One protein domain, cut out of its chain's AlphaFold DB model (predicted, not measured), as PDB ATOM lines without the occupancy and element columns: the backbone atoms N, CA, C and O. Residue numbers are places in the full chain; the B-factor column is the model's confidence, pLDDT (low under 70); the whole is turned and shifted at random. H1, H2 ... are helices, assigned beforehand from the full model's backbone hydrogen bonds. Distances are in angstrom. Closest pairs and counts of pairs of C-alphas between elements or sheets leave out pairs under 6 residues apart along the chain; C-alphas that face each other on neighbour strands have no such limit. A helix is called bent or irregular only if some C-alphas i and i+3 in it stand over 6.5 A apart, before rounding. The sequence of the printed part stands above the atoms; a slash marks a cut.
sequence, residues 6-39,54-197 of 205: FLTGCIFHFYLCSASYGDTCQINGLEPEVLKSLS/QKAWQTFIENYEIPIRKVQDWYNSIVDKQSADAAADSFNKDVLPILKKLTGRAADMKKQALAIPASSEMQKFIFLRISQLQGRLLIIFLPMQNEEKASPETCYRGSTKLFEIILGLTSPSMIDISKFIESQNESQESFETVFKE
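What this domain is: This is residues 6 to 39 and 54 to 197 of the 205 residues of an uncharacterized protein of Akkermansia muciniphila (UniProt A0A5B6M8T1). One long helix, H7, runs through the middle of an elongated, all-helix body, with the arm H3b of the bent helix H3 along one side of it and H5, H6 and H9 packed on it at steep angles. H4 and H8 lie side by side toward the end where H7 stops, H10 packs on H6 toward the other end, and H2 packs on H7 with H1 nearby. The printed part has 178 residues with ten named helices, H1 to H10 in order, and no named strand. It is compact, with a radius of gyration of the C-alphas of 16.5 A, and spans 50 by 32 by 31 A.

Where its parts are: H1, residues 6 to 16, begins at C-alpha 6 (9.420, -39.437, -41.801) and is only just irregular, with C-alphas 13 and 16 6.51 A apart. H2 holds residues 32 to 38. H3, residues 54 to 76, was assigned as one helix by its hydrogen bonds but is bent, with C-alphas 63 and 66 6.7 A apart; its arms are H3a, residues 54 to 63, and H3b, residues 66 to 76. H4, residues 81 to 94, is 19.1 A long and irregular, with C-alphas 89 and 92 7.4 A apart. H5 holds residues 96 to 102 and H6 residues 106 to 114. H7, residues 120 to 145, is 36.5 A long, with a kink of 29 degrees near residue 139. H8, residues 160 to 165, H9, residues 172 to 183, and H10, residues 188 to 196, follow; C-alpha 196 is at (34.686, -38.698, -44.511).

How they stand to each other: H7 is the hub. Its residues 133 to 140 touch H3b at a shallow tilt of 18 degrees, the same way; the closest C-alphas, of Ile 68 and Leu 133, are 6.9 A apart. Its residues 123 to 131 touch H6, closest at Ala 113 and Phe 127, 5.3 A between C-alphas. H9 touches H7 at a steep tilt of 53 degrees, closest at the C-alphas of Leu 138 and Ile 181, 6.4 A. H4 and H8 touch, with C-alphas 88 and 162 closest at 4.8 A. Every O i to N i+4 pair is within hydrogen-bond range in H3a, H3b, H5, H6, H8, H9 and H10, against 20 of 22 in H7, 8 of 10 in H4, 2 of 7 in H1 and 1 of 3 in H2; O i to N i+3 pairs within range are 4 of 8 in H1 and 3 of 4 in H2.

The domain as a whole: The C-alphas farthest apart, of Ser 119 and Pro 152, are 51.9 A apart. Residues 40 to 53 are not printed, and C-alphas 39 and 54 are 20.0 A apart across the cut. The links from H1 to H2 and from H7 to H8 are long. Mean pLDDT of the printed part is 84.7; residues 6 to 24, 150 and 152 are under 70.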
ATOM      1  N   PHE A   6       8.380 -40.199 -42.512       37.28
ATOM      2  CA  PHE A   6       9.420 -39.437 -41.801       37.28
ATOM      3  C   PHE A   6      10.374 -40.317 -40.983       37.28
ATOM      4  O   PHE A   6      11.557 -39.992 -40.878       37.28
ATOM      5  N   LEU A   7       9.905 -41.462 -40.466       37.38
ATOM      6  CA  LEU A   7      10.800 -42.429 -39.830       37.38
ATOM      7  C   LEU A   7      11.800 -43.009 -40.833       37.38
ATOM      8  O   LEU A   7      12.912 -43.315 -40.439       37.38
ATOM      9  N   THR A   8      11.467 -43.128 -42.117       41.25
ATOM     10  CA  THR A   8      12.327 -43.812 -43.089       41.25
ATOM     11  C   THR A   8      13.661 -43.083 -43.267       41.25
ATOM     12  O   THR A   8      14.697 -43.718 -43.140       41.25
ATOM     13  N   GLY A   9      13.673 -41.751 -43.418       40.62
ATOM     14  CA  GLY A   9      14.917 -40.967 -43.535       40.62
ATOM     15  C   GLY A   9      15.767 -40.909 -42.255       40.62
ATOM     16  O   GLY A   9      16.995 -40.947 -42.321       40.62
ATOM     17  N   CYS A  10      15.122 -40.882 -41.084       45.75
ATOM     18  CA  CYS A  10      15.811 -40.844 -39.788       45.75
ATOM     19  C   CYS A  10      16.320 -42.229 -39.364       45.75
ATOM     20  O   CYS A  10      17.411 -42.334 -38.817       45.75
ATOM     21  N   ILE A  11      15.584 -43.302 -39.686       47.88
ATOM     22  CA  ILE A  11      16.004 -44.696 -39.489       47.88
ATOM     23  C   ILE A  11      17.253 -45.017 -40.336       47.88
ATOM     24  O   ILE A  11      18.119 -45.757 -39.869       47.88
ATOM     25  N   PHE A  12      17.404 -44.448 -41.542       47.59
ATOM     26  CA  PHE A  12      18.569 -44.722 -42.399       47.59
ATOM     27  C   PHE A  12      19.911 -44.261 -41.803       47.59
ATOM     28  O   PHE A  12      20.920 -44.923 -42.040       47.59
ATOM     29  N   HIS A  13      19.936 -43.223 -40.956       48.31
ATOM     30  CA  HIS A  13      21.165 -42.784 -40.273       48.31
ATOM     31  C   HIS A  13      21.671 -43.792 -39.224       48.31
ATOM     32  O   HIS A  13      22.867 -43.844 -38.942       48.31
ATOM     33  N   PHE A  14      20.795 -44.646 -38.683       46.34
ATOM     34  CA  PHE A  14      21.184 -45.669 -37.706       46.34
ATOM     35  C   PHE A  14      21.753 -46.941 -38.347       46.34
ATOM     36  O   PHE A  14      22.429 -47.717 -37.673       46.34
ATOM     37  N   TYR A  15      21.530 -47.161 -39.648       42.88
ATOM     38  CA  TYR A  15      21.967 -48.380 -40.339       42.88
ATOM     39  C   TYR A  15      23.479 -48.456 -40.606       42.88
ATOM     40  O   TYR A  15      23.968 -49.520 -40.984       42.88
ATOM     41  N   LEU A  16      24.246 -47.387 -40.354       43.03
ATOM     42  CA  LEU A  16      25.716 -47.431 -40.410       43.03
ATOM     43  C   LEU A  16      26.357 -48.161 -39.211       43.03
ATOM     44  O   LEU A  16      27.566 -48.384 -39.215       43.03
ATOM     45  N   CYS A  17      25.581 -48.569 -38.199       42.19
ATOM     46  CA  CYS A  17      26.069 -49.322 -37.042       42.19
ATOM     47  C   CYS A  17      25.300 -50.646 -36.909       42.19
ATOM     48  O   CYS A  17      24.354 -50.771 -36.134       42.19
ATOM     49  N   SER A  18      25.677 -51.651 -37.702       39.50
ATOM     50  CA  SER A  18      25.146 -53.006 -37.544       39.50
ATOM     51  C   SER A  18      25.747 -53.673 -36.300       39.50
ATOM     52  O   SER A  18      26.963 -53.855 -36.244       39.50
ATOM     53  N   ALA A  19      24.857 -54.095 -35.395       45.16
ATOM     54  CA  ALA A  19      25.047 -54.813 -34.124       45.16
ATOM     55  C   ALA A  19      25.238 -53.928 -32.866       45.16
ATOM     56  O   ALA A  19      26.323 -53.434 -32.574       45.16
ATOM     57  N   SER A  20      24.142 -53.748 -32.116       51.59
ATOM     58  CA  SER A  20      24.091 -53.306 -30.710       51.59
ATOM     59  C   SER A  20      24.269 -54.522 -29.777       51.59
ATOM     60  O   SER A  20      23.929 -55.626 -30.193       51.59
ATOM     61  N   TYR A  21      24.904 -54.397 -28.600       55.44
ATOM     62  CA  TYR A  21      24.278 -54.167 -27.279       55.44
ATOM     63  C   TYR A  21      25.311 -53.745 -26.211       55.44
ATOM     64  O   TYR A  21      26.102 -54.565 -25.748       55.44
ATOM     65  N   GLY A  22      25.257 -52.494 -25.743       55.22
ATOM     66  CA  GLY A  22      26.084 -52.020 -24.621       55.22
ATOM     67  C   GLY A  22      25.368 -51.079 -23.656       55.22
ATOM     68  O   GLY A  22      25.664 -51.104 -22.462       55.22
ATOM     69  N   ASP A  23      24.379 -50.318 -24.128       65.88
ATOM     70  CA  ASP A  23      23.459 -49.561 -23.285       65.88
ATOM     71  C   ASP A  23      21.989 -49.926 -23.552       65.88
ATOM     72  O   ASP A  23      21.576 -50.193 -24.678       65.88
ATOM     73  N   THR A  24      21.180 -49.999 -22.493       68.56
ATOM     74  CA  THR A  24      19.751 -50.313 -22.613       68.56
ATOM     75  C   THR A  24      18.964 -49.025 -22.814       68.56
ATOM     76  O   THR A  24      18.594 -48.366 -21.841       68.56
ATOM     77  N   CYS A  25      18.712 -48.648 -24.069       78.50
ATOM     78  CA  CYS A  25      17.793 -47.557 -24.387       78.50
ATOM     79  C   CYS A  25      16.356 -47.949 -23.992       78.50
ATOM     80  O   CYS A  25      15.856 -48.979 -24.444       78.50
ATOM     81  N   GLN A  26      15.695 -47.139 -23.158       79.94
ATOM     82  CA  GLN A  26      14.308 -47.349 -22.724       79.94
ATOM     83  C   GLN A  26      13.489 -46.069 -22.915       79.94
ATOM     84  O   GLN A  26      13.778 -45.040 -22.305       79.94
ATOM     85  N   ILE A  27      12.470 -46.130 -23.772       82.62
ATOM     86  CA  ILE A  27      11.529 -45.033 -24.030       82.62
ATOM     87  C   ILE A  27      10.120 -45.632 -24.015       82.62
ATOM     88  O   ILE A  27       9.831 -46.558 -24.775       82.62
ATOM     89  N   ASN A  28       9.259 -45.125 -23.134       82.19
ATOM     90  CA  ASN A  28       7.887 -45.596 -22.974       82.19
ATOM     91  C   ASN A  28       7.089 -45.404 -24.270       82.19
ATOM     92  O   ASN A  28       7.237 -44.401 -24.966       82.19
ATOM     93  N   GLY A  29       6.230 -46.375 -24.586       77.62
ATOM     94  CA  GLY A  29       5.428 -46.370 -25.814       77.62
ATOM     95  C   GLY A  29       6.148 -46.911 -27.055       77.62
ATOM     96  O   GLY A  29       5.569 -46.882 -28.139       77.62
ATOM     97  N   LEU A  30       7.375 -47.428 -26.915       78.88
ATOM     98  CA  LEU A  30       8.127 -48.052 -28.006       78.88
ATOM     99  C   LEU A  30       8.553 -49.476 -27.674       78.88
ATOM    100  O   LEU A  30       9.001 -49.779 -26.571       78.88
ATOM    101  N   GLU A  31       8.451 -50.339 -28.680       76.06
ATOM    102  CA  GLU A  31       8.884 -51.727 -28.579       76.06
ATOM    103  C   GLU A  31      10.412 -51.820 -28.447       76.06
ATOM    104  O   GLU A  31      11.130 -51.105 -29.157       76.06
ATOM    105  N   PRO A  32      10.942 -52.753 -27.633       74.94
ATOM    106  CA  PRO A  32      12.384 -52.948 -27.475       74.94
ATOM    107  C   PRO A  32      13.130 -53.118 -28.802       74.94
ATOM    108  O   PRO A  32      14.247 -52.626 -28.942       74.94
ATOM    109  N   GLU A  33      12.509 -53.761 -29.797       75.44
ATOM    110  CA  GLU A  33      13.088 -53.952 -31.133       75.44
ATOM    111  C   GLU A  33      13.386 -52.627 -31.843       75.44
ATOM    112  O   GLU A  33      14.434 -52.479 -32.468       75.44
ATOM    113  N   VAL A  34      12.498 -51.639 -31.697       72.94
ATOM    114  CA  VAL A  34      12.664 -50.300 -32.278       72.94
ATOM    115  C   VAL A  34      13.803 -49.552 -31.583       72.94
ATOM    116  O   VAL A  34      14.514 -48.780 -32.216       72.94
ATOM    117  N   LEU A  35      14.022 -49.814 -30.293       73.56
ATOM    118  CA  LEU A  35      15.055 -49.158 -29.490       73.56
ATOM    119  C   LEU A  35      16.461 -49.744 -29.704       73.56
ATOM    120  O   LEU A  35      17.455 -49.099 -29.355       73.56
ATOM    121  N   LYS A  36      16.582 -50.932 -30.317       73.31
ATOM    122  CA  LYS A  36      17.886 -51.556 -30.609       73.31
ATOM    123  C   LYS A  36      18.745 -50.731 -31.554       73.31
ATOM    124  O   LYS A  36      19.959 -50.705 -31.372       73.31
ATOM    125  N   SER A  37      18.133 -50.068 -32.537       70.12
ATOM    126  CA  SER A  37      18.839 -49.199 -33.493       70.12
ATOM    127  C   SER A  37      19.359 -47.913 -32.843       70.12
ATOM    128  O   SER A  37      20.288 -47.291 -33.350       70.12
ATOM    129  N   LEU A  38      18.789 -47.540 -31.694       74.62
ATOM    130  CA  LEU A  38      19.184 -46.372 -30.911       74.62
ATOM    131  C   LEU A  38      20.258 -46.694 -29.878       74.62
ATOM    132  O   LEU A  38      20.883 -45.776 -29.348       74.62
ATOM    133  N   SER A  39      20.421 -47.973 -29.549       77.56
ATOM    134  CA  SER A  39      21.391 -48.482 -28.580       77.56
ATOM    135  C   SER A  39      22.755 -48.671 -29.239       77.56
ATOM    136  O   SER A  39      22.853 -48.837 -30.455       77.56
ATOM    137  N   GLN A  54      40.379 -43.395 -23.038       96.88
ATOM    138  CA  GLN A  54      39.585 -43.709 -21.845       96.88
ATOM    139  C   GLN A  54      38.975 -42.448 -21.225       96.88
ATOM    140  O   GLN A  54      37.773 -42.401 -20.961       96.88
ATOM    141  N   LYS A  55      39.780 -41.393 -21.045       97.75
ATOM    142  CA  LYS A  55      39.300 -40.104 -20.530       97.75
ATOM    143  C   LYS A  55      38.289 -39.453 -21.476       97.75
ATOM    144  O   LYS A  55      37.294 -38.901 -21.012       97.75
ATOM    145  N   ALA A  56      38.519 -39.532 -22.785       97.50
ATOM    146  CA  ALA A  56      37.597 -39.032 -23.799       97.50
ATOM    147  C   ALA A  56      36.248 -39.754 -23.741       97.50
ATOM    148  O   ALA A  56      35.204 -39.104 -23.773       97.50
ATOM    149  N   TRP A  57      36.263 -41.081 -23.589       97.06
ATOM    150  CA  TRP A  57      35.047 -41.872 -23.438       97.06
ATOM    151  C   TRP A  57      34.270 -41.487 -22.180       97.06
ATOM    152  O   TRP A  57      33.076 -41.215 -22.251       97.06
ATOM    153  N   GLN A  58      34.962 -41.372 -21.046       97.44
ATOM    154  CA  GLN A  58      34.345 -40.939 -19.796       97.44
ATOM    155  C   GLN A  58      33.745 -39.530 -19.921       97.44
ATOM    156  O   GLN A  58      32.612 -39.292 -19.509       97.44
ATOM    157  N   THR A  59      34.467 -38.617 -20.576       97.75
ATOM    158  CA  THR A  59      33.990 -37.256 -20.865       97.75
ATOM    159  C   THR A  59      32.732 -37.278 -21.732       97.75
ATOM    160  O   THR A  59      31.807 -36.504 -21.485       97.75
ATOM    161  N   PHE A  60      32.671 -38.154 -22.739       97.06
ATOM    162  CA  PHE A  60      31.472 -38.341 -23.551       97.06
ATOM    163  C   PHE A  60      30.291 -38.830 -22.698       97.06
ATOM    164  O   PHE A  60      29.218 -38.228 -22.754       97.06
ATOM    165  N   ILE A  61      30.490 -39.857 -21.865       95.56
ATOM    166  CA  ILE A  61      29.436 -40.402 -20.996       95.56
ATOM    167  C   ILE A  61      28.863 -39.307 -20.090       95.56
ATOM    168  O   ILE A  61      27.649 -39.103 -20.038       95.56
ATOM    169  N   GLU A  62      29.730 -38.573 -19.395       96.62
ATOM    170  CA  GLU A  62      29.335 -37.550 -18.423       96.62
ATOM    171  C   GLU A  62      28.596 -36.378 -19.068       96.62
ATOM    172  O   GLU A  62      27.620 -35.866 -18.514       96.62
ATOM    173  N   ASN A  63      29.042 -35.965 -20.253       96.31
ATOM    174  CA  ASN A  63      28.564 -34.745 -20.888       96.31
ATOM    175  C   ASN A  63      27.448 -34.962 -21.910       96.31
ATOM    176  O   ASN A  63      26.816 -33.976 -22.307       96.31
ATOM    177  N   TYR A  64      27.220 -36.194 -22.358       95.38
ATOM    178  CA  TYR A  64      26.257 -36.509 -23.412       95.38
ATOM    179  C   TYR A  64      25.337 -37.654 -23.011       95.38
ATOM    180  O   TYR A  64      24.128 -37.452 -22.926       95.38
ATOM    181  N   GLU A  65      25.882 -38.830 -22.705       93.50
ATOM    182  CA  GLU A  65      25.061 -40.017 -22.457       93.50
ATOM    183  C   GLU A  65      24.199 -39.888 -21.192       93.50
ATOM    184  O   GLU A  65      22.983 -40.070 -21.254       93.50
ATOM    185  N   ILE A  66      24.794 -39.509 -20.056       93.75
ATOM    186  CA  ILE A  66      24.071 -39.320 -18.789       93.75
ATOM    187  C   ILE A  66      22.991 -38.228 -18.912       93.75
ATOM    188  O   ILE A  66      21.855 -38.479 -18.506       93.75
ATOM    189  N   PRO A  67      23.275 -37.032 -19.467       95.75
ATOM    190  CA  PRO A  67      22.244 -36.033 -19.733       95.75
ATOM    191  C   PRO A  67      21.091 -36.563 -20.591       95.75
ATOM    192  O   PRO A  67      19.933 -36.324 -20.262       95.75
ATOM    193  N   ILE A  68      21.373 -37.326 -21.647       94.00
ATOM    194  CA  ILE A  68      20.314 -37.877 -22.499       94.00
ATOM    195  C   ILE A  68      19.448 -38.881 -21.756       94.00
ATOM    196  O   ILE A  68      18.227 -38.803 -21.867       94.00
ATOM    197  N   ARG A  69      20.047 -39.752 -20.939       92.00
ATOM    198  CA  ARG A  69      19.284 -40.655 -20.068       92.00
ATOM    199  C   ARG A  69      18.330 -39.884 -19.155       92.00
ATOM    200  O   ARG A  69      17.178 -40.268 -19.041       92.00
ATOM    201  N   LYS A  70      18.736 -38.725 -18.621       94.25
ATOM    202  CA  LYS A  70      17.831 -37.865 -17.834       94.25
ATOM    203  C   LYS A  70      16.650 -37.331 -18.646       94.25
ATOM    204  O   LYS A  70      15.559 -37.221 -18.102       94.25
ATOM    205  N   VAL A  71      16.842 -37.002 -19.928       95.94
ATOM    206  CA  VAL A  71      15.729 -36.595 -20.808       95.94
ATOM    207  C   VAL A  71      14.794 -37.775 -21.087       95.94
ATOM    208  O   VAL A  71      13.580 -37.595 -21.114       95.94
ATOM    209  N   GLN A  72      15.341 -38.982 -21.246       93.00
ATOM    210  CA  GLN A  72      14.549 -40.207 -21.393       93.00
ATOM    211  C   GLN A  72      13.737 -40.494 -20.128       93.00
ATOM    212  O   GLN A  72      12.530 -40.691 -20.219       93.00
ATOM    213  N   ASP A  73      14.364 -40.440 -18.952       94.06
ATOM    214  CA  ASP A  73      13.699 -40.624 -17.660       94.06
ATOM    215  C   ASP A  73      12.622 -39.556 -17.429       94.06
ATOM    216  O   ASP A  73      11.515 -39.869 -16.993       94.06
ATOM    217  N   TRP A  74      12.916 -38.299 -17.782       95.56
ATOM    218  CA  TRP A  74      11.947 -37.207 -17.757       95.56
ATOM    219  C   TRP A  74      10.733 -37.512 -18.636       95.56
ATOM    220  O   TRP A  74       9.607 -37.419 -18.156       95.56
ATOM    221  N   TYR A  75      10.941 -37.934 -19.884       93.62
ATOM    222  CA  TYR A  75       9.847 -38.296 -20.786       93.62
ATOM    223  C   TYR A  75       9.042 -39.485 -20.247       93.62
ATOM    224  O   TYR A  75       7.817 -39.430 -20.178       93.62
ATOM    225  N   ASN A  76       9.734 -40.533 -19.794       92.56
ATOM    226  CA  ASN A  76       9.126 -41.748 -19.258       92.56
ATOM    227  C   ASN A  76       8.336 -41.499 -17.968       92.56
ATOM    228  O   ASN A  76       7.421 -42.263 -17.662       92.56
ATOM    229  N   SER A  77       8.666 -40.443 -17.220       92.69
ATOM    230  CA  SER A  77       7.927 -40.056 -16.017       92.69
ATOM    231  C   SER A  77       6.518 -39.537 -16.311       92.69
ATOM    232  O   SER A  77       5.682 -39.530 -15.409       92.69
ATOM    233  N   ILE A  78       6.236 -39.127 -17.554       91.00
ATOM    234  CA  ILE A  78       4.948 -38.563 -17.949       91.00
ATOM    235  C   ILE A  78       3.950 -39.696 -18.201       91.00
ATOM    236  O   ILE A  78       3.906 -40.280 -19.282       91.00
ATOM    237  N   VAL A  79       3.143 -40.005 -17.189       88.25
ATOM    238  CA  VAL A  79       2.174 -41.118 -17.217       88.25
ATOM    239  C   VAL A  79       0.735 -40.670 -16.967       88.25
ATOM    240  O   VAL A  79      -0.211 -41.404 -17.240       88.25
ATOM    241  N   ASP A  80       0.558 -39.460 -16.445       87.19
ATOM    242  CA  ASP A  80      -0.729 -38.862 -16.123       87.19
ATOM    243  C   ASP A  80      -0.648 -37.327 -16.155       87.19
ATOM    244  O   ASP A  80       0.385 -36.722 -16.449       87.19
ATOM    245  N   LYS A  81      -1.758 -36.666 -15.818       88.62
ATOM    246  CA  LYS A  81      -1.819 -35.204 -15.757       88.62
ATOM    247  C   LYS A  81      -0.810 -34.597 -14.770       88.62
ATOM    248  O   LYS A  81      -0.228 -33.560 -15.076       88.62
ATOM    249  N   GLN A  82      -0.661 -35.170 -13.575       90.88
ATOM    250  CA  GLN A  82       0.151 -34.566 -12.512       90.88
ATOM    251  C   GLN A  82       1.636 -34.616 -12.873       90.88
ATOM    252  O   GLN A  82       2.344 -33.619 -12.740       90.88
ATOM    253  N   SER A  83       2.082 -35.756 -13.396       93.19
ATOM    254  CA  SER A  83       3.430 -35.941 -13.928       93.19
ATOM    255  C   SER A  83       3.695 -35.086 -15.168       93.19
ATOM    256  O   SER A  83       4.770 -34.504 -15.263       93.19
ATOM    257  N   ALA A  84       2.721 -34.910 -16.066       92.19
ATOM    258  CA  ALA A  84       2.843 -33.992 -17.203       92.19
ATOM    259  C   ALA A  84       3.025 -32.525 -16.764       92.19
ATOM    260  O   ALA A  84       3.884 -31.820 -17.295       92.19
ATOM    261  N   ASP A  85       2.265 -32.068 -15.764       92.94
ATOM    262  CA  ASP A  85       2.417 -30.723 -15.195       92.94
ATOM    263  C   ASP A  85       3.787 -30.550 -14.505       92.94
ATOM    264  O   ASP A  85       4.438 -29.520 -14.685       92.94
ATOM    265  N   ALA A  86       4.265 -31.562 -13.771       94.38
ATOM    266  CA  ALA A  86       5.588 -31.543 -13.141       94.38
ATOM    267  C   ALA A  86       6.732 -31.556 -14.172       94.38
ATOM    268  O   ALA A  86       7.709 -30.817 -14.034       94.38
ATOM    269  N   ALA A  87       6.595 -32.354 -15.232       94.19
ATOM    270  CA  ALA A  87       7.536 -32.405 -16.342       94.19
ATOM    271  C   ALA A  87       7.608 -31.063 -17.086       94.19
ATOM    272  O   ALA A  87       8.694 -30.642 -17.493       94.19
ATOM    273  N   ALA A  88       6.476 -30.362 -17.220       94.19
ATOM    274  CA  ALA A  88       6.430 -29.013 -17.770       94.19
ATOM    275  C   ALA A  88       7.227 -28.011 -16.923       94.19
ATOM    276  O   ALA A  88       8.010 -27.232 -17.469       94.19
ATOM    277  N   ASP A  89       7.076 -28.067 -15.597       94.62
ATOM    278  CA  ASP A  89       7.782 -27.181 -14.669       94.62
ATOM    279  C   ASP A  89       9.313 -27.422 -14.689       94.62
ATOM    280  O   ASP A  89      10.092 -26.479 -14.523       94.62
ATOM    281  N   SER A  90       9.769 -28.659 -14.933       95.38
ATOM    282  CA  SER A  90      11.199 -29.004 -14.964       95.38
ATOM    283  C   SER A  90      11.876 -28.803 -16.327       95.38
ATOM    284  O   SER A  90      13.098 -28.654 -16.385       95.38
ATOM    285  N   PHE A  91      11.118 -28.758 -17.429       95.94
ATOM    286  CA  PHE A  91      11.657 -28.809 -18.796       95.94
ATOM    287  C   PHE A  91      12.740 -27.762 -19.080       95.94
ATOM    288  O   PHE A  91      13.836 -28.100 -19.529       95.94
ATOM    289  N   ASN A  92      12.471 -26.489 -18.780       93.75
ATOM    290  CA  ASN A  92      13.404 -25.398 -19.085       93.75
ATOM    291  C   ASN A  92      14.731 -25.508 -18.326       93.75
ATOM    292  O   ASN A  92      15.756 -25.019 -18.800       93.75
ATOM    293  N   LYS A  93      14.705 -26.137 -17.151       94.50
ATOM    294  CA  LYS A  93      15.871 -26.309 -16.289       94.50
ATOM    295  C   LYS A  93      16.646 -27.572 -16.651       94.50
ATOM    296  O   LYS A  93      17.865 -27.520 -16.786       94.50
ATOM    297  N   ASP A  94      15.937 -28.685 -16.806       94.50
ATOM    298  CA  ASP A  94      16.547 -30.012 -16.802       94.50
ATOM    299  C   ASP A  94      16.659 -30.626 -18.207       94.50
ATOM    300  O   ASP A  94      17.511 -31.484 -18.420       94.50
ATOM    301  N   VAL A  95      15.860 -30.172 -19.183       97.19
ATOM    302  CA  VAL A  95      15.783 -30.766 -20.533       97.19
ATOM    303  C   VAL A  95      16.256 -29.806 -21.619       97.19
ATOM    304  O   VAL A  95      17.101 -30.163 -22.443       97.19
ATOM    305  N   LEU A  96      15.757 -28.567 -21.620       95.94
ATOM    306  CA  LEU A  96      16.037 -27.587 -22.671       95.94
ATOM    307  C   LEU A  96      17.542 -27.316 -22.888       95.94
ATOM    308  O   LEU A  96      17.956 -27.238 -24.047       95.94
ATOM    309  N   PRO A  97      18.396 -27.209 -21.847       96.50
ATOM    310  CA  PRO A  97      19.834 -27.024 -22.054       96.50
ATOM    311  C   PRO A  97      20.493 -28.207 -22.773       96.50
ATOM    312  O   PRO A  97      21.401 -28.012 -23.582       96.50
ATOM    313  N   ILE A  98      20.020 -29.428 -22.507       96.62
ATOM    314  CA  ILE A  98      20.525 -30.663 -23.117       96.62
ATOM    315  C   ILE A  98      20.113 -30.712 -24.587       96.62
ATOM    316  O   ILE A  98      20.963 -30.932 -25.450       96.62
ATOM    317  N   LEU A  99      18.836 -30.430 -24.867       95.81
ATOM    318  CA  LEU A  99      18.309 -30.319 -26.225       95.81
ATOM    319  C   LEU A  99      19.134 -29.318 -27.039       95.81
ATOM    320  O   LEU A  99      19.679 -29.679 -28.073       95.81
ATOM    321  N   LYS A 100      19.323 -28.096 -26.525       94.81
ATOM    322  CA  LYS A 100      20.096 -27.038 -27.198       94.81
ATOM    323  C   LYS A 100      21.537 -27.427 -27.480       94.81
ATOM    324  O   LYS A 100      22.039 -27.122 -28.555       94.81
ATOM    325  N   LYS A 101      22.199 -28.083 -26.525       94.38
ATOM    326  CA  LYS A 101      23.575 -28.561 -26.698       94.38
ATOM    327  C   LYS A 101      23.677 -29.560 -27.850       94.38
ATOM    328  O   LYS A 101      24.664 -29.553 -28.578       94.38
ATOM    329  N   LEU A 102      22.676 -30.424 -27.982       90.94
ATOM    330  CA  LEU A 102      22.632 -31.462 -29.002       90.94
ATOM    331  C   LEU A 102      21.948 -31.021 -30.292       90.94
ATOM    332  O   LEU A 102      21.993 -31.775 -31.250       90.94
ATOM    333  N   THR A 103      21.356 -29.834 -30.370       92.38
ATOM    334  CA  THR A 103      20.828 -29.297 -31.626       92.38
ATOM    335  C   THR A 103      21.961 -28.958 -32.587       92.38
ATOM    336  O   THR A 103      22.898 -28.246 -32.232       92.38
ATOM    337  N   GLY A 104      21.848 -29.429 -33.828       91.25
ATOM    338  CA  GLY A 104      22.823 -29.151 -34.876       91.25
ATOM    339  C   GLY A 104      22.945 -30.296 -35.872       91.25
ATOM    340  O   GLY A 104      22.495 -31.412 -35.613       91.25
ATOM    341  N   ARG A 105      23.558 -29.995 -37.016       93.25
ATOM    342  CA  ARG A 105      23.805 -30.966 -38.096       93.25
ATOM    343  C   ARG A 105      25.136 -31.686 -37.891       93.25
ATOM    344  O   ARG A 105      25.849 -31.417 -36.921       93.25
ATOM    345  N   ALA A 106      25.524 -32.551 -38.827       92.31
ATOM    346  CA  ALA A 106      26.803 -33.254 -38.798       92.31
ATOM    347  C   ALA A 106      28.002 -32.334 -38.530       92.31
ATOM    348  O   ALA A 106      28.852 -32.657 -37.702       92.31
ATOM    349  N   ALA A 107      28.060 -31.151 -39.141       94.31
ATOM    350  CA  ALA A 107      29.152 -30.210 -38.892       94.31
ATOM    351  C   ALA A 107      29.251 -29.781 -37.413       94.31
ATOM    352  O   ALA A 107      30.351 -29.632 -36.877       94.31
ATOM    353  N   ASP A 108      28.120 -29.608 -36.729       95.88
ATOM    354  CA  ASP A 108      28.086 -29.229 -35.316       95.88
ATOM    355  C   ASP A 108      28.417 -30.417 -34.413       95.88
ATOM    356  O   ASP A 108      29.201 -30.271 -33.476       95.88
ATOM    357  N   MET A 109      27.921 -31.613 -34.741       94.81
ATOM    358  CA  MET A 109      28.318 -32.849 -34.060       94.81
ATOM    359  C   MET A 109      29.825 -33.098 -34.169       94.81
ATOM    360  O   MET A 109      30.466 -33.481 -33.191       94.81
ATOM    361  N   LYS A 110      30.420 -32.836 -35.338       95.44
ATOM    362  CA  LYS A 110      31.866 -32.954 -35.544       95.44
ATOM    363  C   LYS A 110      32.624 -31.975 -34.658       95.44
ATOM    364  O   LYS A 110      33.549 -32.392 -33.973       95.44
ATOM    365  N   LYS A 111      32.199 -30.708 -34.572       96.19
ATOM    366  CA  LYS A 111      32.787 -29.738 -33.624       96.19
ATOM    367  C   LYS A 111      32.703 -30.230 -32.177       96.19
ATOM    368  O   LYS A 111      33.672 -30.099 -31.439       96.19
ATOM    369  N   GLN A 112      31.571 -30.812 -31.779       95.94
ATOM    370  CA  GLN A 112      31.386 -31.367 -30.435       95.94
ATOM    371  C   GLN A 112      32.331 -32.543 -30.157       95.94
ATOM    372  O   GLN A 112      32.936 -32.593 -29.090       95.94
ATOM    373  N   ALA A 113      32.503 -33.452 -31.118       96.25
ATOM    374  CA  ALA A 113      33.446 -34.561 -30.999       96.25
ATOM    375  C   ALA A 113      34.905 -34.076 -30.947       96.25
ATOM    376  O   ALA A 113      35.681 -34.551 -30.122       96.25
ATOM    377  N   LEU A 114      35.265 -33.094 -31.780       95.94
ATOM    378  CA  LEU A 114      36.606 -32.500 -31.816       95.94
ATOM    379  C   LEU A 114      36.959 -31.741 -30.530       95.94
ATOM    380  O   LEU A 114      38.128 -31.683 -30.159       95.94
ATOM    381  N   ALA A 115      35.963 -31.199 -29.827       95.94
ATOM    382  CA  ALA A 115      36.160 -30.553 -28.531       95.94
ATOM    383  C   ALA A 115      36.568 -31.535 -27.415       95.94
ATOM    384  O   ALA A 115      36.984 -31.093 -26.345       95.94
ATOM    385  N   ILE A 116      36.456 -32.851 -27.640       95.94
ATOM    386  CA  ILE A 116      36.947 -33.885 -26.726       95.94
ATOM    387  C   ILE A 116      38.325 -34.360 -27.223       95.94
ATOM    388  O   ILE A 116      38.413 -34.983 -28.287       95.94
ATOM    389  N   PRO A 117      39.414 -34.114 -26.467       95.06
ATOM    390  CA  PRO A 117      40.748 -34.561 -26.858       95.06
ATOM    391  C   PRO A 117      40.841 -36.091 -26.890       95.06
ATOM    392  O   PRO A 117      40.782 -36.750 -25.852       95.06
ATOM    393  N   ALA A 118      41.020 -36.670 -28.077       95.38
ATOM    394  CA  ALA A 118      41.121 -38.115 -28.304       95.38
ATOM    395  C   ALA A 118      41.880 -38.395 -29.615       95.38
ATOM    396  O   ALA A 118      42.227 -37.451 -30.325       95.38
ATOM    397  N   SER A 119      42.146 -39.662 -29.939       95.06
ATOM    398  CA  SER A 119      42.610 -40.019 -31.288       95.06
ATOM    399  C   SER A 119      41.521 -39.764 -32.337       95.06
ATOM    400  O   SER A 119      40.330 -39.754 -32.004       95.06
ATOM    401  N   SER A 120      41.904 -39.629 -33.610       94.69
ATOM    402  CA  SER A 120      40.968 -39.488 -34.736       94.69
ATOM    403  C   SER A 120      39.877 -40.560 -34.738       94.69
ATOM    404  O   SER A 120      38.702 -40.262 -34.939       94.69
ATOM    405  N   GLU A 121      40.245 -41.819 -34.495       94.81
ATOM    406  CA  GLU A 121      39.313 -42.950 -34.447       94.81
ATOM    407  C   GLU A 121      38.312 -42.794 -33.302       94.81
ATOM    408  O   GLU A 121      37.123 -43.057 -33.476       94.81
ATOM    409  N   MET A 122      38.773 -42.321 -32.144       95.50
ATOM    410  CA  MET A 122      37.916 -42.120 -30.982       95.50
ATOM    411  C   MET A 122      36.981 -40.922 -31.178       95.50
ATOM    412  O   MET A 122      35.813 -40.990 -30.807       95.50
ATOM    413  N   GLN A 123      37.447 -39.848 -31.821       95.94
ATOM    414  CA  GLN A 123      36.601 -38.705 -32.176       95.94
ATOM    415  C   GLN A 123      35.529 -39.090 -33.202       95.94
ATOM    416  O   GLN A 123      34.362 -38.740 -33.021       95.94
ATOM    417  N   LYS A 124      35.880 -39.881 -34.224       94.69
ATOM    418  CA  LYS A 124      34.909 -40.467 -35.164       94.69
ATOM    419  C   LYS A 124      33.880 -41.332 -34.441       94.69
ATOM    420  O   LYS A 124      32.689 -41.235 -34.729       94.69
ATOM    421  N   PHE A 125      34.324 -42.153 -33.490       93.62
ATOM    422  CA  PHE A 125      33.428 -42.977 -32.683       93.62
ATOM    423  C   PHE A 125      32.456 -42.111 -31.870       93.62
ATOM    424  O   PHE A 125      31.247 -42.307 -31.953       93.62
ATOM    425  N   ILE A 126      32.962 -41.108 -31.147       95.19
ATOM    426  CA  ILE A 126      32.150 -40.153 -30.375       95.19
ATOM    427  C   ILE A 126      31.141 -39.428 -31.272       95.19
ATOM    428  O   ILE A 126      29.978 -39.316 -30.898       95.19
ATOM    429  N   PHE A 127      31.550 -38.979 -32.458       94.50
ATOM    430  CA  PHE A 127      30.660 -38.345 -33.432       94.50
ATOM    431  C   PHE A 127      29.460 -39.236 -33.785       94.50
ATOM    432  O   PHE A 127      28.316 -38.782 -33.724       94.50
ATOM    433  N   LEU A 128      29.704 -40.518 -34.075       91.62
ATOM    434  CA  LEU A 128      28.631 -41.478 -34.344       91.62
ATOM    435  C   LEU A 128      27.721 -41.665 -33.121       91.62
ATOM    436  O   LEU A 128      26.502 -41.740 -33.271       91.62
ATOM    437  N   ARG A 129      28.283 -41.681 -31.904       92.38
ATOM    438  CA  ARG A 129      27.481 -41.790 -30.675       92.38
ATOM    439  C   ARG A 129      26.638 -40.543 -30.410       92.38
ATOM    440  O   ARG A 129      25.484 -40.683 -30.016       92.38
ATOM    441  N   ILE A 130      27.147 -39.340 -30.686       93.00
ATOM    442  CA  ILE A 130      26.358 -38.097 -30.609       93.00
ATOM    443  C   ILE A 130      25.166 -38.164 -31.572       93.00
ATOM    444  O   ILE A 130      24.048 -37.863 -31.159       93.00
ATOM    445  N   SER A 131      25.372 -38.623 -32.811       89.25
ATOM    446  CA  SER A 131      24.284 -38.802 -33.784       89.25
ATOM    447  C   SER A 131      23.218 -39.787 -33.286       89.25
ATOM    448  O   SER A 131      22.025 -39.491 -33.333       89.25
ATOM    449  N   GLN A 132      23.624 -40.917 -32.699       87.56
ATOM    450  CA  GLN A 132      22.679 -41.865 -32.099       87.56
ATOM    451  C   GLN A 132      21.897 -41.255 -30.923       87.56
ATOM    452  O   GLN A 132      20.697 -41.502 -30.782       87.56
ATOM    453  N   LEU A 133      22.548 -40.436 -30.092       91.00
ATOM    454  CA  LEU A 133      21.903 -39.727 -28.987       91.00
ATOM    455  C   LEU A 133      20.909 -38.656 -29.471       91.00
ATOM    456  O   LEU A 133      19.817 -38.561 -28.908       91.00
ATOM    457  N   GLN A 134      21.230 -37.898 -30.527       91.00
ATOM    458  CA  GLN A 134      20.256 -37.019 -31.194       91.00
ATOM    459  C   GLN A 134      19.056 -37.834 -31.692       91.00
ATOM    460  O   GLN A 134      17.903 -37.472 -31.462       91.00
ATOM    461  N   GLY A 135      19.318 -39.001 -32.271       86.88
ATOM    462  CA  GLY A 135      18.301 -39.951 -32.686       86.88
ATOM    463  C   GLY A 135      17.294 -40.339 -31.592       86.88
ATOM    464  O   GLY A 135      16.086 -40.366 -31.830       86.88
ATOM    465  N   ARG A 136      17.771 -40.578 -30.364       88.50
ATOM    466  CA  ARG A 136      16.905 -40.850 -29.198       88.50
ATOM    467  C   ARG A 136      16.016 -39.662 -28.852       88.50
ATOM    468  O   ARG A 136      14.831 -39.846 -28.588       88.50
ATOM    469  N   LEU A 137      16.575 -38.452 -28.869       91.62
ATOM    470  CA  LEU A 137      15.807 -37.235 -28.612       91.62
ATOM    471  C   LEU A 137      14.755 -36.982 -29.690       91.62
ATOM    472  O   LEU A 137      13.656 -36.542 -29.370       91.62
ATOM    473  N   LEU A 138      15.058 -37.282 -30.953       89.75
ATOM    474  CA  LEU A 138      14.106 -37.130 -32.049       89.75
ATOM    475  C   LEU A 138      12.868 -37.998 -31.838       89.75
ATOM    476  O   LEU A 138      11.746 -37.534 -32.019       89.75
ATOM    477  N   ILE A 139      13.072 -39.233 -31.395       85.88
ATOM    478  CA  ILE A 139      11.992 -40.171 -31.097       85.88
ATOM    479  C   ILE A 139      11.123 -39.718 -29.916       85.88
ATOM    480  O   ILE A 139       9.942 -40.046 -29.883       85.88
ATOM    481  N   ILE A 140      11.673 -38.930 -28.992       89.94
ATOM    482  CA  ILE A 140      10.918 -38.307 -27.899       89.94
ATOM    483  C   ILE A 140      10.154 -37.078 -28.403       89.94
ATOM    484  O   ILE A 140       8.937 -36.986 -28.258       89.94
ATOM    485  N   PHE A 141      10.855 -36.120 -29.009       91.31
ATOM    486  CA  PHE A 141      10.292 -34.799 -29.273       91.31
ATOM    487  C   PHE A 141       9.411 -34.730 -30.518       91.31
ATOM    488  O   PHE A 141       8.519 -33.885 -30.569       91.31
ATOM    489  N   LEU A 142       9.608 -35.608 -31.504       87.75
ATOM    490  CA  LEU A 142       8.780 -35.615 -32.707       87.75
ATOM    491  C   LEU A 142       7.322 -36.015 -32.403       87.75
ATOM    492  O   LEU A 142       6.425 -35.290 -32.832       87.75
ATOM    493  N   PRO A 143       7.027 -37.098 -31.653       83.56
ATOM    494  CA  PRO A 143       5.667 -37.361 -31.188       83.56
ATOM    495  C   PRO A 143       5.114 -36.209 -30.352       83.56
ATOM    496  O   PRO A 143       4.012 -35.754 -30.636       83.56
ATOM    497  N   MET A 144       5.899 -35.675 -29.407       87.06
ATOM    498  CA  MET A 144       5.468 -34.559 -28.558       87.06
ATOM    499  C   MET A 144       5.049 -33.324 -29.361       87.06
ATOM    500  O   MET A 144       4.011 -32.746 -29.076       87.06
ATOM    501  N   GLN A 145       5.813 -32.929 -30.384       84.88
ATOM    502  CA  GLN A 145       5.472 -31.798 -31.256       84.88
ATOM    503  C   GLN A 145       4.141 -32.000 -31.998       84.88
ATOM    504  O   GLN A 145       3.452 -31.026 -32.295       84.88
ATOM    505  N   ASN A 146       3.799 -33.247 -32.327       82.62
ATOM    506  CA  ASN A 146       2.593 -33.589 -33.079       82.62
ATOM    507  C   ASN A 146       1.361 -33.805 -32.184       82.62
ATOM    508  O   ASN A 146       0.281 -34.094 -32.699       82.62
ATOM    509  N   GLU A 147       1.511 -33.696 -30.864       81.94
ATOM    510  CA  GLU A 147       0.404 -33.818 -29.922       81.94
ATOM    511  C   GLU A 147      -0.497 -32.581 -29.974       81.94
ATOM    512  O   GLU A 147      -0.049 -31.435 -29.914       81.94
ATOM    513  N   GLU A 148      -1.805 -32.814 -30.038       75.69
ATOM    514  CA  GLU A 148      -2.804 -31.753 -30.083       75.69
ATOM    515  C   GLU A 148      -3.534 -31.656 -28.741       75.69
ATOM    516  O   GLU A 148      -4.177 -32.610 -28.303       75.69
ATOM    517  N   LYS A 149      -3.528 -30.464 -28.123       71.81
ATOM    518  CA  LYS A 149      -4.175 -30.201 -26.818       71.81
ATOM    519  C   LYS A 149      -5.643 -30.642 -26.757       71.81
ATOM    520  O   LYS A 149      -6.125 -31.019 -25.692       71.81
ATOM    521  N   ALA A 150      -6.360 -30.547 -27.878       69.25
ATOM    522  CA  ALA A 150      -7.783 -30.870 -27.980       69.25
ATOM    523  C   ALA A 150      -8.066 -32.315 -28.435       69.25
ATOM    524  O   ALA A 150      -9.230 -32.716 -28.462       69.25
ATOM    525  N   SER A 151      -7.038 -33.097 -28.788       73.56
ATOM    526  CA  SER A 151      -7.230 -34.479 -29.227       73.56
ATOM    527  C   SER A 151      -7.639 -35.364 -28.047       73.56
ATOM    528  O   SER A 151      -6.984 -35.341 -27.002       73.56
ATOM    529  N   PRO A 152      -8.691 -36.191 -28.182       67.75
ATOM    530  CA  PRO A 152      -9.037 -37.155 -27.150       67.75
ATOM    531  C   PRO A 152      -7.949 -38.225 -26.973       67.75
ATOM    532  O   PRO A 152      -7.856 -38.780 -25.882       67.75
ATOM    533  N   GLU A 153      -7.115 -38.461 -27.982       71.44
ATOM    534  CA  GLU A 153      -6.060 -39.481 -27.978       71.44
ATOM    535  C   GLU A 153      -4.712 -38.954 -27.466       71.44
ATOM    536  O   GLU A 153      -3.712 -39.659 -27.550       71.44
ATOM    537  N   THR A 154      -4.655 -37.715 -26.960       71.94
ATOM    538  CA  THR A 154      -3.381 -37.151 -26.504       71.94
ATOM    539  C   THR A 154      -2.844 -37.860 -25.263       71.94
ATOM    540  O   THR A 154      -3.556 -38.027 -24.265       71.94
ATOM    541  N   CYS A 155      -1.555 -38.204 -25.291       71.38
ATOM    542  CA  CYS A 155      -0.866 -38.843 -24.167       71.38
ATOM    543  C   CYS A 155      -0.750 -37.918 -22.937       71.38
ATOM    544  O   CYS A 155      -0.518 -38.388 -21.826       71.38
ATOM    545  N   TYR A 156      -0.956 -36.605 -23.111       77.50
ATOM    546  CA  TYR A 156      -0.817 -35.573 -22.070       77.50
ATOM    547  C   TYR A 156      -2.157 -35.014 -21.588       77.50
ATOM    548  O   TYR A 156      -2.246 -33.872 -21.114       77.50
ATOM    549  N   ARG A 157      -3.231 -35.799 -21.745       72.00
ATOM    550  CA  ARG A 157      -4.610 -35.349 -21.540       72.00
ATOM    551  C   ARG A 157      -4.772 -34.660 -20.184       72.00
ATOM    552  O   ARG A 157      -4.560 -35.237 -19.121       72.00
ATOM    553  N   GLY A 158      -5.221 -33.407 -20.235       75.50
ATOM    554  CA  GLY A 158      -5.553 -32.611 -19.056       75.50
ATOM    555  C   GLY A 158      -4.418 -31.753 -18.488       75.50
ATOM    556  O   GLY A 158      -4.713 -30.926 -17.621       75.50
ATOM    557  N   SER A 159      -3.174 -31.872 -18.970       86.94
ATOM    558  CA  SER A 159      -2.096 -30.943 -18.597       86.94
ATOM    559  C   SER A 159      -2.169 -29.679 -19.440       86.94
ATOM    560  O   SER A 159      -1.803 -29.663 -20.608       86.94
ATOM    561  N   THR A 160      -2.644 -28.579 -18.860       86.81
ATOM    562  CA  THR A 160      -2.622 -27.286 -19.565       86.81
ATOM    563  C   THR A 160      -1.211 -26.701 -19.601       86.81
ATOM    564  O   THR A 160      -0.824 -26.126 -20.618       86.81
ATOM    565  N   LYS A 161      -0.421 -26.928 -18.543       90.62
ATOM    566  CA  LYS A 161       0.940 -26.402 -18.421       90.62
ATOM    567  C   LYS A 161       1.881 -26.946 -19.486       90.62
ATOM    568  O   LYS A 161       2.622 -26.166 -20.070       90.62
ATOM    569  N   LEU A 162       1.845 -28.249 -19.770       89.88
ATOM    570  CA  LEU A 162       2.722 -28.856 -20.776       89.88
ATOM    571  C   LEU A 162       2.497 -28.220 -22.155       89.88
ATOM    572  O   LEU A 162       3.455 -27.834 -22.827       89.88
ATOM    573  N   PHE A 163       1.234 -28.012 -22.536       88.12
ATOM    574  CA  PHE A 163       0.893 -27.340 -23.791       88.12
ATOM    575  C   PHE A 163       1.165 -25.835 -23.795       88.12
ATOM    576  O   PHE A 163       1.309 -25.268 -24.866       88.12
ATOM    577  N   GLU A 164       1.223 -25.158 -22.653       89.56
ATOM    578  CA  GLU A 164       1.525 -23.719 -22.609       89.56
ATOM    579  C   GLU A 164       3.032 -23.443 -22.555       89.56
ATOM    580  O   GLU A 164       3.520 -22.529 -23.216       89.56
ATOM    581  N   ILE A 165       3.774 -24.253 -21.797       90.50
ATOM    582  CA  ILE A 165       5.204 -24.060 -21.527       90.50
ATOM    583  C   ILE A 165       6.076 -24.713 -22.603       90.50
ATOM    584  O   ILE A 165       7.113 -24.150 -22.963       90.50
ATOM    585  N   ILE A 166       5.687 -25.898 -23.088       91.19
ATOM    586  CA  ILE A 166       6.513 -26.703 -23.996       91.19
ATOM    587  C   ILE A 166       5.944 -26.720 -25.409       91.19
ATOM    588  O   ILE A 166       6.665 -26.390 -26.342       91.19
ATOM    589  N   LEU A 167       4.680 -27.124 -25.571       87.81
ATOM    590  CA  LEU A 167       4.088 -27.396 -26.892       87.81
ATOM    591  C   LEU A 167       3.269 -26.227 -27.452       87.81
ATOM    592  O   LEU A 167       2.578 -26.353 -28.462       87.81
ATOM    593  N   GLY A 168       3.321 -25.072 -26.794       85.50
ATOM    594  CA  GLY A 168       2.581 -23.894 -27.222       85.50
ATOM    595  C   GLY A 168       3.203 -23.349 -28.497       85.50
ATOM    596  O   GLY A 168       4.419 -23.174 -28.542       85.50
ATOM    597  N   LEU A 169       2.388 -23.030 -29.508       77.94
ATOM    598  CA  LEU A 169       2.862 -22.568 -30.824       77.94
ATOM    599  C   LEU A 169       3.833 -21.376 -30.749       77.94
ATOM    600  O   LEU A 169       4.714 -21.242 -31.591       77.94
ATOM    601  N   THR A 170       3.677 -20.512 -29.745       81.00
ATOM    602  CA  THR A 170       4.535 -19.340 -29.505       81.00
ATOM    603  C   THR A 170       5.534 -19.536 -28.365       81.00
ATOM    604  O   THR A 170       6.276 -18.609 -28.038       81.00
ATOM    605  N   SER A 171       5.564 -20.713 -27.735       87.38
ATOM    606  CA  SER A 171       6.480 -20.974 -26.629       87.38
ATOM    607  C   SER A 171       7.926 -21.069 -27.146       87.38
ATOM    608  O   SER A 171       8.179 -21.707 -28.174       87.38
ATOM    609  N   PRO A 172       8.907 -20.465 -26.448       89.75
ATOM    610  CA  PRO A 172      10.318 -20.601 -26.813       89.75
ATOM    611  C   PRO A 172      10.778 -22.064 -26.880       89.75
ATOM    612  O   PRO A 172      11.532 -22.434 -27.775       89.75
ATOM    613  N   SER A 173      10.262 -22.902 -25.977       92.69
ATOM    614  CA  SER A 173      10.498 -24.346 -25.931       92.69
ATOM    615  C   SER A 173      10.104 -25.044 -27.231       92.69
ATOM    616  O   SER A 173      10.903 -25.798 -27.781       92.69
ATOM    617  N   MET A 174       8.906 -24.758 -27.757       91.81
ATOM    618  CA  MET A 174       8.432 -25.328 -29.019       91.81
ATOM    619  C   MET A 174       9.327 -24.904 -30.184       91.81
ATOM    620  O   MET A 174       9.658 -25.718 -31.037       91.81
ATOM    621  N   ILE A 175       9.782 -23.648 -30.207       92.25
ATOM    622  CA  ILE A 175      10.712 -23.162 -31.236       92.25
ATOM    623  C   ILE A 175      12.037 -23.936 -31.181       92.25
ATOM    624  O   ILE A 175      12.566 -24.326 -32.222       92.25
ATOM    625  N   ASP A 176      12.580 -24.165 -29.986       94.50
ATOM    626  CA  ASP A 176      13.825 -24.917 -29.806       94.50
ATOM    627  C   ASP A 176      13.662 -26.406 -30.172       94.50
ATOM    628  O   ASP A 176      14.553 -26.974 -30.809       94.50
ATOM    629  N   ILE A 177      12.511 -27.016 -29.863       94.31
ATOM    630  CA  ILE A 177      12.145 -28.372 -30.310       94.31
ATOM    631  C   ILE A 177      12.049 -28.438 -31.838       94.31
ATOM    632  O   ILE A 177      12.640 -29.329 -32.446       94.31
ATOM    633  N   SER A 178      11.364 -27.487 -32.476       92.38
ATOM    634  CA  SER A 178      11.248 -27.439 -33.937       92.38
ATOM    635  C   SER A 178      12.614 -27.309 -34.601       92.38
ATOM    636  O   SER A 178      12.923 -28.083 -35.500       92.38
ATOM    637  N   LYS A 179      13.479 -26.411 -34.111       93.56
ATOM    638  CA  LYS A 179      14.857 -26.269 -34.614       93.56
ATOM    639  C   LYS A 179      15.663 -27.553 -34.466       93.56
ATOM    640  O   LYS A 179      16.433 -27.897 -35.360       93.56
ATOM    641  N   PHE A 180      15.510 -28.249 -33.340       94.19
ATOM    642  CA  PHE A 180      16.139 -29.547 -33.145       94.19
ATOM    643  C   PHE A 180      15.669 -30.543 -34.209       94.19
ATOM    644  O   PHE A 180      16.502 -31.081 -34.931       94.19
ATOM    645  N   ILE A 181      14.358 -30.723 -34.374       91.12
ATOM    646  CA  ILE A 181      13.779 -31.651 -35.357       91.12
ATOM    647  C   ILE A 181      14.215 -31.289 -36.785       91.12
ATOM    648  O   ILE A 181      14.658 -32.153 -37.537       91.12
ATOM    649  N   GLU A 182      14.174 -30.009 -37.151       90.50
ATOM    650  CA  GLU A 182      14.633 -29.513 -38.452       90.50
ATOM    651  C   GLU A 182      16.129 -29.756 -38.682       90.50
ATOM    652  O   GLU A 182      16.542 -30.040 -39.807       90.50
ATOM    653  N   SER A 183      16.955 -29.677 -37.631       88.81
ATOM    654  CA  SER A 183      18.386 -29.983 -37.734       88.81
ATOM    655  C   SER A 183      18.654 -31.446 -38.085       88.81
ATOM    656  O   SER A 183      19.680 -31.732 -38.690       88.81
ATOM    657  N   GLN A 184      17.717 -32.348 -37.771       84.69
ATOM    658  CA  GLN A 184      17.807 -33.773 -38.101       84.69
ATOM    659  C   GLN A 184      17.376 -34.084 -39.539       84.69
ATOM    660  O   GLN A 184      17.622 -35.183 -40.030       84.69
ATOM    661  N   ASN A 185      16.766 -33.126 -40.246       85.56
ATOM    662  CA  ASN A 185      16.431 -33.258 -41.662       85.56
ATOM    663  C   ASN A 185      17.660 -32.977 -42.549       85.56
ATOM    664  O   ASN A 185      17.665 -32.079 -43.394       85.56
ATOM    665  N   GLU A 186      18.737 -33.711 -42.289       85.06
ATOM    666  CA  GLU A 186      19.971 -33.703 -43.066       85.06
ATOM    667  C   GLU A 186      19.990 -34.902 -44.026       85.06
ATOM    668  O   GLU A 186      19.481 -35.981 -43.712       85.06
ATOM    669  N   SER A 187      20.548 -34.720 -45.227       84.31
ATOM    670  CA  SER A 187      20.712 -35.833 -46.161       84.31
ATOM    671  C   SER A 187      21.851 -36.747 -45.713       84.31
ATOM    672  O   SER A 187      22.873 -36.286 -45.202       84.31
ATOM    673  N   GLN A 188      21.715 -38.042 -45.995       81.31
ATOM    674  CA  GLN A 188      22.781 -39.015 -45.748       81.31
ATOM    675  C   GLN A 188      24.102 -38.593 -46.414       81.31
ATOM    676  O   GLN A 188      25.164 -38.719 -45.815       81.31
ATOM    677  N   GLU A 189      24.044 -38.040 -47.628       85.94
ATOM    678  CA  GLU A 189      25.226 -37.551 -48.347       85.94
ATOM    679  C   GLU A 189      25.935 -36.406 -47.603       85.94
ATOM    680  O   GLU A 189      27.163 -36.403 -47.512       85.94
ATOM    681  N   SER A 190      25.177 -35.469 -47.022       87.06
ATOM    682  CA  SER A 190      25.734 -34.375 -46.214       87.06
ATOM    683  C   SER A 190      26.431 -34.919 -44.967       87.06
ATOM    684  O   SER A 190      27.587 -34.585 -44.701       87.06
ATOM    685  N   PHE A 191      25.775 -35.840 -44.256       88.69
ATOM    686  CA  PHE A 191      26.349 -36.486 -43.078       88.69
ATOM    687  C   PHE A 191      27.629 -37.268 -43.415       88.69
ATOM    688  O   PHE A 191      28.662 -37.105 -42.760       88.69
ATOM    689  N   GLU A 192      27.590 -38.096 -44.461       87.94
ATOM    690  CA  GLU A 192      28.739 -38.883 -44.909       87.94
ATOM    691  C   GLU A 192      29.904 -38.008 -45.360       87.94
ATOM    692  O   GLU A 192      31.057 -38.364 -45.115       87.94
ATOM    693  N   THR A 193      29.621 -36.873 -46.000       91.56
ATOM    694  CA  THR A 193      30.648 -35.908 -46.400       91.56
ATOM    695  C   THR A 193      31.409 -35.421 -45.171       91.56
ATOM    696  O   THR A 193      32.629 -35.564 -45.112       91.56
ATOM    697  N   VAL A 194      30.695 -34.967 -44.136       91.81
ATOM    698  CA  VAL A 194      31.309 -34.498 -42.883       91.81
ATOM    699  C   VAL A 194      32.080 -35.610 -42.163       91.81
ATOM    700  O   VAL A 194      33.150 -35.367 -41.595       91.81
ATOM    701  N   PHE A 195      31.565 -36.842 -42.194       89.25
ATOM    702  CA  PHE A 195      32.234 -37.992 -41.587       89.25
ATOM    703  C   PHE A 195      33.528 -38.383 -42.321       89.25
ATOM    704  O   PHE A 195      34.519 -38.727 -41.671       89.25
ATOM    705  N   LYS A 196      33.538 -38.326 -43.660       89.38
ATOM    706  CA  LYS A 196      34.686 -38.698 -44.511       89.38
ATOM    707  C   LYS A 196      35.749 -37.606 -44.616       89.38
ATOM    708  O   LYS A 196      36.894 -37.920 -44.939       89.38
ATOM    709  N   GLU A 197      35.394 -36.350 -44.361       91.75
ATOM    710  CA  GLU A 197      36.359 -35.257 -44.229       91.75
ATOM    711  C   GLU A 197      37.485 -35.601 -43.243       91.75
ATOM    712  O   GLU A 197      37.319 -36.413 -42.335       91.75
TER     713      GLU A 197